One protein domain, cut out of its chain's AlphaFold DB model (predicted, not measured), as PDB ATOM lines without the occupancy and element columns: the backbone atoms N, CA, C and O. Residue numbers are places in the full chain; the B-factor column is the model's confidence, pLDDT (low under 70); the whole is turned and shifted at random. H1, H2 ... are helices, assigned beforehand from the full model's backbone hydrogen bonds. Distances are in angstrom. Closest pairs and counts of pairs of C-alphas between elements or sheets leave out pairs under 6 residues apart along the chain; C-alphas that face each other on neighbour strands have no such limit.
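What this domain is: This is residues 55 to 136 of the 162 residues of an uncharacterized protein of uncultured SUP05 cluster bacterium (UniProt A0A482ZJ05). One long helix, H4, makes the length of the domain, and three shorter helices, H1, H2 and H3, form an uneven layer over one side of it. In that layer H1 and H3 are side by side and run opposite ways, while H2 slants away from H1 and packs across the middle of H4. The printed part has 82 residues with four named helices, in the order H1, H2, H3, H4 along the chain, and no named strand; the class is all helix. It is compact, with a radius of gyration of the C-alphas of 13.4 A, and its C-alphas span 42 by 21 by 18 A, only just elongated.

Where its parts are: H1 covers residues 55 to 71, from C-alpha 55 at (94.353, 21.891, 31.715) to C-alpha 71 at (74.119, 13.580, 21.851), 24.0 A. It has a kink of 28 degrees near residue 65. H2 covers residues 82 to 91, and its C-alpha 82 is at (79.117, 4.247, 23.138). H3 covers residues 93 to 102. H4 covers residues 110 to 136, 39.0 A from first to last C-alpha, and ends with C-alpha 136 at (62.452, 16.441, 32.152).

How they stand to each other: H1 is the hub and touches the three other helices. H1 and H3 touch at a shallow tilt of 25 degrees, opposite ways; their closest C-alphas, those of Val 59 and His 98, are 5.4 A apart. With residues 63 to 70 alone H1 touches H2, at a steep tilt of 46 degrees, opposite ways; the closest C-alphas are those of Met 63 and Leu 89, 6.6 A apart. Residues 67 to 71 of H1 and 123 to 130 of H4 only just touch, with 3 pairs of C-alphas within 8 A, the closest those of Leu 71 and Tyr 130 at 7.4 A. These two helices run the same way at a steep tilt of 51 degrees. H4 touches H2 with residues 116 to 123 alone, at a steep tilt of 48 degrees, opposite ways; the closest C-alphas are those of Phe 86 and Leu 119, 6.7 A apart. H3 and H4 are close but not clearly touching, with C-alphas 99 and 115 the closest at 7.8 A. In H2, H3 and H4 every O i to N i+4 pair is within hydrogen-bond range; in H1 11 of 13 are.

The domain as a whole: The C-alphas of Asp 77 and Asp 105, the two farthest apart, are 43.2 A from each other. The printed part has no cut. The link from H2 to H3 is tight, those from H1 to H2 and from H3 to H4 are short, and no link is long. The mean pLDDT of the printed part is 91.2; residues 75 to 77 are under 70.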
ATOM      1  N   SER A  55      94.010  22.877  32.745       86.44
ATOM      2  CA  SER A  55      94.353  21.891  31.715       86.44
ATOM      3  C   SER A  55      93.353  20.734  31.649       86.44
ATOM      4  O   SER A  55      92.929  20.332  30.568       86.44
ATOM      5  N   LEU A  56      92.920  20.201  32.797       87.88
ATOM      6  CA  LEU A  56      91.901  19.152  32.836       87.88
ATOM      7  C   LEU A  56      90.526  19.693  32.420       87.88
ATOM      8  O   LEU A  56      89.749  18.986  31.773       87.88
ATOM      9  N   TYR A  57      90.224  20.952  32.746       89.12
ATOM     10  CA  TYR A  57      89.019  21.610  32.251       89.12
ATOM     11  C   TYR A  57      89.009  21.700  30.716       89.12
ATOM     12  O   TYR A  57      87.995  21.361  30.104       89.12
ATOM     13  N   GLU A  58      90.123  22.080  30.085       91.38
ATOM     14  CA  GLU A  58      90.250  22.126  28.621       91.38
ATOM     15  C   GLU A  58      90.018  20.758  27.969       91.38
ATOM     16  O   GLU A  58      89.258  20.666  27.002       91.38
ATOM     17  N   VAL A  59      90.566  19.681  28.548       94.69
ATOM     18  CA  VAL A  59      90.293  18.303  28.099       94.69
ATOM     19  C   VAL A  59      88.787  18.022  28.103       94.69
ATOM     20  O   VAL A  59      88.232  17.561  27.104       94.69
ATOM     21  N   PHE A  60      88.085  18.348  29.195       94.81
ATOM     22  CA  PHE A  60      86.638  18.139  29.274       94.81
ATOM     23  C   PHE A  60      85.844  19.013  28.303       94.81
ATOM     24  O   PHE A  60      84.816  18.563  27.792       94.81
ATOM     25  N   VAL A  61      86.293  20.239  28.028       94.00
ATOM     26  CA  VAL A  61      85.669  21.111  27.025       94.00
ATOM     27  C   VAL A  61      85.818  20.516  25.627       94.00
ATOM     28  O   VAL A  61      84.809  20.388  24.928       94.00
ATOM     29  N   ALA A  62      87.021  20.087  25.240       96.31
ATOM     30  CA  ALA A  62      87.269  19.451  23.947       96.31
ATOM     31  C   ALA A  62      86.420  18.174  23.782       96.31
ATOM     32  O   ALA A  62      85.685  18.017  22.800       96.31
ATOM     33  N   MET A  63      86.400  17.315  24.809       97.50
ATOM     34  CA  MET A  63      85.550  16.119  24.848       97.50
ATOM     35  C   MET A  63      84.064  16.455  24.699       97.50
ATOM     36  O   MET A  63      83.335  15.783  23.967       97.50
ATOM     37  N   GLU A  64      83.594  17.504  25.372       95.94
ATOM     38  CA  GLU A  64      82.202  17.933  25.309       95.94
ATOM     39  C   GLU A  64      81.809  18.432  23.913       95.94
ATOM     40  O   GLU A  64      80.715  18.118  23.435       95.94
ATOM     41  N   VAL A  65      82.676  19.200  23.246       95.62
ATOM     42  CA  VAL A  65      82.436  19.707  21.886       95.62
ATOM     43  C   VAL A  65      82.205  18.551  20.913       95.62
ATOM     44  O   VAL A  65      81.252  18.585  20.124       95.62
ATOM     45  N   VAL A  66      83.030  17.507  20.996       95.75
ATOM     46  CA  VAL A  66      82.902  16.310  20.162       95.75
ATOM     47  C   VAL A  66      81.664  15.503  20.559       95.75
ATOM     48  O   VAL A  66      80.814  15.227  19.708       95.75
ATOM     49  N   LEU A  67      81.485  15.197  21.849       95.62
ATOM     50  CA  LEU A  67      80.376  14.379  22.345       95.62
ATOM     51  C   LEU A  67      79.000  14.983  22.018       95.62
ATOM     52  O   LEU A  67      78.067  14.261  21.653       95.62
ATOM     53  N   ARG A  68      78.859  16.314  22.078       92.88
ATOM     54  CA  ARG A  68      77.606  17.013  21.740       92.88
ATOM     55  C   ARG A  68      77.130  16.748  20.316       92.88
ATOM     56  O   ARG A  68      75.922  16.802  20.083       92.88
ATOM     57  N   LYS A  69      78.033  16.468  19.369       91.56
ATOM     58  CA  LYS A  69      77.666  16.125  17.984       91.56
ATOM     59  C   LYS A  69      76.849  14.831  17.935       91.56
ATOM     60  O   LYS A  69      75.920  14.738  17.143       91.56
ATOM     61  N   PHE A  70      77.140  13.892  18.834       90.62
ATOM     62  CA  PHE A  70      76.437  12.615  18.954       90.62
ATOM     63  C   PHE A  70      75.208  12.712  19.851       90.62
ATOM     64  O   PHE A  70      74.167  12.161  19.524       90.62
ATOM     65  N   LEU A  71      75.277  13.450  20.960       87.94
ATOM     66  CA  LEU A  71      74.119  13.580  21.851       87.94
ATOM     67  C   LEU A  71      72.930  14.259  21.160       87.94
ATOM     68  O   LEU A  71      71.796  13.860  21.387       87.94
ATOM     69  N   LYS A  72      73.169  15.219  20.258       83.44
ATOM     70  CA  LYS A  72      72.099  15.865  19.475       83.44
ATOM     71  C   LYS A  72      71.329  14.910  18.562       83.44
ATOM     72  O   LYS A  72      70.199  15.223  18.203       83.44
ATOM     73  N   THR A  73      71.935  13.799  18.150       78.19
ATOM     74  CA  THR A  73      71.286  12.811  17.278       78.19
ATOM     75  C   THR A  73      70.594  11.703  18.069       78.19
ATOM     76  O   THR A  73      69.865  10.906  17.480       78.19
ATOM     77  N   VAL A  74      70.783  11.657  19.393       78.81
ATOM     78  CA  VAL A  74      70.098  10.703  20.267       78.81
ATOM     79  C   VAL A  74      68.613  11.047  20.313       78.81
ATOM     80  O   VAL A  74      68.216  12.154  20.673       78.81
ATOM     81  N   SER A  75      67.787  10.061  19.981       69.56
ATOM     82  CA  SER A  75      66.332  10.128  20.077       69.56
ATOM     83  C   SER A  75      65.816   8.944  20.896       69.56
ATOM     84  O   SER A  75      66.581   8.070  21.301       69.56
ATOM     85  N   VAL A  76      64.508   8.901  21.156       64.75
ATOM     86  CA  VAL A  76      63.877   7.789  21.894       64.75
ATOM     87  C   VAL A  76      64.129   6.437  21.204       64.75
ATOM     88  O   VAL A  76      64.297   5.428  21.888       64.75
ATOM     89  N   ASP A  77      64.253   6.441  19.874       64.56
ATOM     90  CA  ASP A  77      64.433   5.241  19.048       64.56
ATOM     91  C   ASP A  77      65.899   4.970  18.671       64.56
ATOM     92  O   ASP A  77      66.215   3.919  18.112       64.56
ATOM     93  N   HIS A  78      66.814   5.898  18.972       72.88
ATOM     94  CA  HIS A  78      68.232   5.781  18.638       72.88
ATOM     95  C   HIS A  78      69.102   5.898  19.884       72.88
ATOM     96  O   HIS A  78      69.268   6.971  20.467       72.88
ATOM     97  N   ARG A  79      69.689   4.768  20.288       78.69
ATOM     98  CA  ARG A  79      70.642   4.725  21.399       78.69
ATOM     99  C   ARG A  79      71.989   5.287  20.961       78.69
ATOM    100  O   ARG A  79      72.412   5.103  19.824       78.69
ATOM    101  N   LEU A  80      72.675   5.930  21.902       86.06
ATOM    102  CA  LEU A  80      74.060   6.337  21.716       86.06
ATOM    103  C   LEU A  80      74.941   5.086  21.581       86.06
ATOM    104  O   LEU A  80      75.020   4.285  22.515       86.06
ATOM    105  N   ASP A  81      75.604   4.945  20.439       90.44
ATOM    106  CA  ASP A  81      76.648   3.945  20.227       90.44
ATOM    107  C   ASP A  81      77.908   4.369  20.996       90.44
ATOM    108  O   ASP A  81      78.692   5.206  20.542       90.44
ATOM    109  N   LYS A  82      78.045   3.851  22.219       91.56
ATOM    110  CA  LYS A  82      79.117   4.247  23.138       91.56
ATOM    111  C   LYS A  82      80.496   3.859  22.620       91.56
ATOM    112  O   LYS A  82      81.420   4.638  22.820       91.56
ATOM    113  N   ASP A  83      80.622   2.712  21.963       94.00
ATOM    114  CA  ASP A  83      81.912   2.199  21.500       94.00
ATOM    115  C   ASP A  83      82.418   3.031  20.324       94.00
ATOM    116  O   ASP A  83      83.573   3.458  20.305       94.00
ATOM    117  N   ARG A  84      81.522   3.383  19.393       94.06
ATOM    118  CA  ARG A  84      81.847   4.315  18.310       94.06
ATOM    119  C   ARG A  84      82.224   5.698  18.833       94.06
ATOM    120  O   ARG A  84      83.180   6.298  18.350       94.06
ATOM    121  N   VAL A  85      81.463   6.229  19.789       95.31
ATOM    122  CA  VAL A  85      81.747   7.545  20.381       95.31
ATOM    123  C   VAL A  85      83.073   7.527  21.135       95.31
ATOM    124  O   VAL A  85      83.836   8.482  21.026       95.31
ATOM    125  N   PHE A  86      83.359   6.444  21.859       97.25
ATOM    126  CA  PHE A  86      84.633   6.242  22.536       97.25
ATOM    127  C   PHE A  86      85.797   6.273  21.546       97.25
ATOM    128  O   PHE A  86      86.705   7.071  21.748       97.25
ATOM    129  N   ALA A  87      85.731   5.491  20.462       97.19
ATOM    130  CA  ALA A  87      86.779   5.453  19.440       97.19
ATOM    131  C   ALA A  87      87.053   6.845  18.843       97.19
ATOM    132  O   ALA A  87      88.198   7.277  18.747       97.19
ATOM    133  N   ILE A  88      85.990   7.594  18.528       97.19
ATOM    134  CA  ILE A  88      86.116   8.949  17.972       97.19
ATOM    135  C   ILE A  88      86.747   9.913  18.980       97.19
ATOM    136  O   ILE A  88      87.622  10.687  18.612       97.19
ATOM    137  N   LEU A  89      86.325   9.877  20.247       97.31
ATOM    138  CA  LEU A  89      86.912  10.723  21.289       97.31
ATOM    139  C   LEU A  89      88.373  10.354  21.570       97.31
ATOM    140  O   LEU A  89      89.173  11.239  21.856       97.31
ATOM    141  N   SER A  90      88.726   9.068  21.489       97.19
ATOM    142  CA  SER A  90      90.096   8.608  21.718       97.19
ATOM    143  C   SER A  90      91.059   8.968  20.593       97.19
ATOM    144  O   SER A  90      92.259   8.986  20.827       97.19
ATOM    145  N   GLU A  91      90.567   9.266  19.394       97.00
ATOM    146  CA  GLU A  91      91.396   9.606  18.230       97.00
ATOM    147  C   GLU A  91      91.348  11.103  17.880       97.00
ATOM    148  O   GLU A  91      92.013  11.545  16.945       97.00
ATOM    149  N   ASP A  92      90.564  11.900  18.607       98.12
ATOM    150  CA  ASP A  92      90.419  13.323  18.322       98.12
ATOM    151  C   ASP A  92      91.701  14.099  18.663       98.12
ATOM    152  O   ASP A  92      92.184  14.078  19.796       98.12
ATOM    153  N   ASN A  93      92.233  14.819  17.672       97.31
ATOM    154  CA  ASN A  93      93.505  15.534  17.787       97.31
ATOM    155  C   ASN A  93      93.502  16.611  18.878       97.31
ATOM    156  O   ASN A  93      94.524  16.819  19.523       97.31
ATOM    157  N   GLU A  94      92.385  17.316  19.069       96.75
ATOM    158  CA  GLU A  94      92.296  18.404  20.043       96.75
ATOM    159  C   GLU A  94      92.250  17.827  21.460       96.75
ATOM    160  O   GLU A  94      92.991  18.264  22.342       96.75
ATOM    161  N   ILE A  95      91.468  16.761  21.659       97.31
ATOM    162  CA  ILE A  95      91.423  16.042  22.936       97.31
ATOM    163  C   ILE A  95      92.797  15.443  23.266       97.31
ATOM    164  O   ILE A  95      93.276  15.607  24.387       97.31
ATOM    165  N   GLN A  96      93.446  14.790  22.299       96.25
ATOM    166  CA  GLN A  96      94.783  14.213  22.466       96.25
ATOM    167  C   GLN A  96      95.840  15.276  22.773       96.25
ATOM    168  O   GLN A  96      96.693  15.066  23.634       96.25
ATOM    169  N   PHE A  97      95.760  16.438  22.124       95.69
ATOM    170  CA  PHE A  97      96.641  17.564  22.406       95.69
ATOM    171  C   PHE A  97      96.512  18.022  23.865       95.69
ATOM    172  O   PHE A  97      97.504  17.997  24.596       95.69
ATOM    173  N   HIS A  98      95.302  18.350  24.331       94.75
ATOM    174  CA  HIS A  98      95.099  18.779  25.720       94.75
ATOM    175  C   HIS A  98      95.431  17.668  26.728       94.75
ATOM    176  O   HIS A  98      96.009  17.944  27.780       94.75
ATOM    177  N   TRP A  99      95.130  16.406  26.398       95.50
ATOM    178  CA  TRP A  99      95.516  15.265  27.225       95.50
ATOM    179  C   TRP A  99      97.035  15.170  27.367       95.50
ATOM    180  O   TRP A  99      97.523  15.068  28.486       95.50
ATOM    181  N   SER A 100      97.792  15.275  26.270       93.44
ATOM    182  CA  SER A 100      99.259  15.196  26.298       93.44
ATOM    183  C   SER A 100      99.901  16.306  27.135       93.44
ATOM    184  O   SER A 100     100.864  16.054  27.856       93.44
ATOM    185  N   MET A 101      99.325  17.511  27.104       90.75
ATOM    186  CA  MET A 101      99.776  18.643  27.916       90.75
ATOM    187  C   MET A 101      99.531  18.414  29.408       90.75
ATOM    188  O   MET A 101     100.336  18.828  30.235       90.75
ATOM    189  N   MET A 102      98.427  17.755  29.758       88.94
ATOM    190  CA  MET A 102      98.043  17.506  31.147       88.94
ATOM    191  C   MET A 102      98.698  16.241  31.727       88.94
ATOM    192  O   MET A 102      99.098  16.213  32.888       88.94
ATOM    193  N   ALA A 103      98.854  15.201  30.913       90.38
ATOM    194  CA  ALA A 103      99.385  13.898  31.297       90.38
ATOM    195  C   ALA A 103     100.894  13.757  31.035       90.38
ATOM    196  O   ALA A 103     101.389  12.635  30.967       90.38
ATOM    197  N   PHE A 104     101.628  14.867  30.895       86.06
ATOM    198  CA  PHE A 104     103.057  14.853  30.554       86.06
ATOM    199  C   PHE A 104     103.928  14.108  31.585       86.06
ATOM    200  O   PHE A 104     104.974  13.569  31.230       86.06
ATOM    201  N   ASP A 105     103.486  14.070  32.847       87.00
ATOM    202  CA  ASP A 105     104.147  13.370  33.956       87.00
ATOM    203  C   ASP A 105     103.752  11.882  34.065       87.00
ATOM    204  O   ASP A 105     104.324  11.150  34.880       87.00
ATOM    205  N   LEU A 106     102.763  11.421  33.291       89.62
ATOM    206  CA  LEU A 106     102.380  10.010  33.253       89.62
ATOM    207  C   LEU A 106     103.263   9.246  32.272       89.62
ATOM    208  O   LEU A 106     103.571   9.717  31.178       89.62
ATOM    209  N   ASP A 107     103.633   8.027  32.650       92.06
ATOM    210  CA  ASP A 107     104.359   7.134  31.759       92.06
ATOM    211  C   ASP A 107     103.482   6.651  30.587       92.06
ATOM    212  O   ASP A 107     102.248   6.725  30.611       92.06
ATOM    213  N   GLU A 108     104.154   6.146  29.550       89.00
ATOM    214  CA  GLU A 108     103.555   5.719  28.281       89.00
ATOM    215  C   GLU A 108     102.557   4.555  28.437       89.00
ATOM    216  O   GLU A 108     101.686   4.380  27.587       89.00
ATOM    217  N   GLU A 109     102.625   3.789  29.532       91.19
ATOM    218  CA  GLU A 109     101.685   2.707  29.832       91.19
ATOM    219  C   GLU A 109     100.473   3.224  30.626       91.19
ATOM    220  O   GLU A 109      99.324   2.936  30.287       91.19
ATOM    221  N   THR A 110     100.702   4.045  31.654       91.81
ATOM    222  CA  THR A 110      99.645   4.551  32.541       91.81
ATOM    223  C   THR A 110      98.758   5.592  31.863       91.81
ATOM    224  O   THR A 110      97.534   5.558  32.023       91.81
ATOM    225  N   SER A 111      99.351   6.516  31.101       93.94
ATOM    226  CA  SER A 111      98.638   7.617  30.439       93.94
ATOM    227  C   SER A 111      97.439   7.147  29.594       93.94
ATOM    228  O   SER A 111      96.311   7.567  29.883       93.94
ATOM    229  N   PRO A 112      97.595   6.223  28.621       93.31
ATOM    230  CA  PRO A 112      96.469   5.762  27.809       93.31
ATOM    231  C   PRO A 112      95.412   5.003  28.623       93.31
ATOM    232  O   PRO A 112      94.219   5.123  28.336       93.31
ATOM    233  N   CYS A 113      95.806   4.257  29.662       94.75
ATOM    234  CA  CYS A 113      94.862   3.554  30.532       94.75
ATOM    235  C   CYS A 113      93.976   4.524  31.321       94.75
ATOM    236  O   CYS A 113      92.754   4.364  31.348       94.75
ATOM    237  N   VAL A 114      94.575   5.546  31.938       93.81
ATOM    238  CA  VAL A 114      93.832   6.566  32.690       93.81
ATOM    239  C   VAL A 114      92.924   7.359  31.755       93.81
ATOM    240  O   VAL A 114      91.752   7.573  32.073       93.81
ATOM    241  N   PHE A 115      93.428   7.737  30.579       95.56
ATOM    242  CA  PHE A 115      92.637   8.449  29.583       95.56
ATOM    243  C   PHE A 115      91.403   7.654  29.152       95.56
ATOM    244  O   PHE A 115      90.287   8.176  29.168       95.56
ATOM    245  N   ALA A 116      91.574   6.365  28.845       96.62
ATOM    246  CA  ALA A 116      90.473   5.486  28.469       96.62
ATOM    247  C   ALA A 116      89.393   5.402  29.563       96.62
ATOM    248  O   ALA A 116      88.199   5.455  29.263       96.62
ATOM    249  N   GLU A 117      89.777   5.310  30.837       96.56
ATOM    250  CA  GLU A 117      88.809   5.299  31.941       96.56
ATOM    251  C   GLU A 117      88.082   6.641  32.092       96.56
ATOM    252  O   GLU A 117      86.858   6.668  32.266       96.56
ATOM    253  N   ILE A 118      88.791   7.762  31.931       95.88
ATOM    254  CA  ILE A 118      88.186   9.100  31.927       95.88
ATOM    255  C   ILE A 118      87.163   9.233  30.795       95.88
ATOM    256  O   ILE A 118      86.039   9.672  31.045       95.88
ATOM    257  N   LEU A 119      87.498   8.804  29.575       97.38
ATOM    258  CA  LEU A 119      86.579   8.826  28.435       97.38
ATOM    259  C   LEU A 119      85.309   8.008  28.718       97.38
ATOM    260  O   LEU A 119      84.195   8.510  28.537       97.38
ATOM    261  N   LYS A 120      85.448   6.768  29.209       96.81
ATOM    262  CA  LYS A 120      84.305   5.891  29.537       96.81
ATOM    263  C   LYS A 120      83.383   6.525  30.577       96.81
ATOM    264  O   LYS A 120      82.153   6.516  30.414       96.81
ATOM    265  N   LEU A 121      83.966   7.074  31.643       97.06
ATOM    266  CA  LEU A 121      83.221   7.746  32.702       97.06
ATOM    267  C   LEU A 121      82.526   8.997  32.169       97.06
ATOM    268  O   LEU A 121      81.331   9.173  32.405       97.06
ATOM    269  N   PHE A 122      83.227   9.820  31.393       96.62
ATOM    270  CA  PHE A 122      82.674  11.044  30.830       96.62
ATOM    271  C   PHE A 122      81.475  10.769  29.920       96.62
ATOM    272  O   PHE A 122      80.401  11.334  30.138       96.62
ATOM    273  N   ILE A 123      81.600   9.842  28.962       95.81
ATOM    274  CA  ILE A 123      80.495   9.440  28.074       95.81
ATOM    275  C   ILE A 123      79.292   8.975  28.900       95.81
ATOM    276  O   ILE A 123      78.148   9.328  28.609       95.81
ATOM    277  N   THR A 124      79.541   8.201  29.957       94.88
ATOM    278  CA  THR A 124      78.488   7.666  30.823       94.88
ATOM    279  C   THR A 124      77.774   8.770  31.602       94.88
ATOM    280  O   THR A 124      76.546   8.864  31.533       94.88
ATOM    281  N   VAL A 125      78.516   9.639  32.295       95.25
ATOM    282  CA  VAL A 125      77.945  10.741  33.085       95.25
ATOM    283  C   VAL A 125      77.175  11.709  32.189       95.25
ATOM    284  O   VAL A 125      76.028  12.051  32.488       95.25
ATOM    285  N   ARG A 126      77.763  12.123  31.061       94.00
ATOM    286  CA  ARG A 126      77.118  13.058  30.128       94.00
ATOM    287  C   ARG A 126      75.908  12.433  29.444       94.00
ATOM    288  O   ARG A 126      74.879  13.097  29.331       94.00
ATOM    289  N   GLY A 127      75.978  11.154  29.073       91.75
ATOM    290  CA  GLY A 127      74.846  10.415  28.514       91.75
ATOM    291  C   GLY A 127      73.646  10.376  29.464       91.75
ATOM    292  O   GLY A 127      72.526  10.684  29.053       91.75
ATOM    293  N   PHE A 128      73.865  10.079  30.750       91.25
ATOM    294  CA  PHE A 128      72.789  10.094  31.749       91.25
ATOM    295  C   PHE A 128      72.234  11.495  32.014       91.25
ATOM    296  O   PHE A 128      71.015  11.660  32.118       91.25
ATOM    297  N   ALA A 129      73.099  12.508  32.101       91.62
ATOM    298  CA  ALA A 129      72.673  13.893  32.274       91.62
ATOM    299  C   ALA A 129      71.794  14.357  31.100       91.62
ATOM    300  O   ALA A 129      70.743  14.964  31.309       91.62
ATOM    301  N   TYR A 130      72.182  14.009  29.871       90.25
ATOM    302  CA  TYR A 130      71.430  14.346  28.667       90.25
ATOM    303  C   TYR A 130      70.077  13.626  28.600       90.25
ATOM    304  O   TYR A 130      69.048  14.266  28.390       90.25
ATOM    305  N   ALA A 131      70.049  12.317  28.867       87.88
ATOM    306  CA  ALA A 131      68.802  11.553  28.929       87.88
ATOM    307  C   ALA A 131      67.839  12.112  29.992       87.88
ATOM    308  O   ALA A 131      66.642  12.252  29.741       87.88
ATOM    309  N   SER A 132      68.366  12.497  31.159       89.25
ATOM    310  CA  SER A 132      67.580  13.129  32.224       89.25
ATOM    311  C   SER A 132      66.977  14.460  31.767       89.25
ATOM    312  O   SER A 132      65.797  14.711  32.011       89.25
ATOM    313  N   ALA A 133      67.749  15.279  31.047       87.38
ATOM    314  CA  ALA A 133      67.273  16.545  30.497       87.38
ATOM    315  C   ALA A 133      66.145  16.353  29.467       87.38
ATOM    316  O   ALA A 133      65.143  17.064  29.545       87.38
ATOM    317  N   ILE A 134      66.256  15.368  28.563       85.94
ATOM    318  CA  ILE A 134      65.185  15.025  27.605       85.94
ATOM    319  C   ILE A 134      63.910  14.618  28.343       85.94
ATOM    320  O   ILE A 134      62.820  15.109  28.046       85.94
ATOM    321  N   VAL A 135      64.034  13.719  29.321       85.94
ATOM    322  CA  VAL A 135      62.890  13.236  30.102       85.94
ATOM    323  C   VAL A 135      62.216  14.385  30.851       85.94
ATOM    324  O   VAL A 135      60.987  14.456  30.911       85.94
ATOM    325  N   ASP A 136      62.994  15.296  31.429       86.56
ATOM    326  CA  ASP A 136      62.452  16.441  32.152       86.56
ATOM    327  C   ASP A 136      61.797  17.469  31.228       86.56
ATOM    328  O   ASP A 136      60.761  18.029  31.601       86.56
TER     329      ASP A 136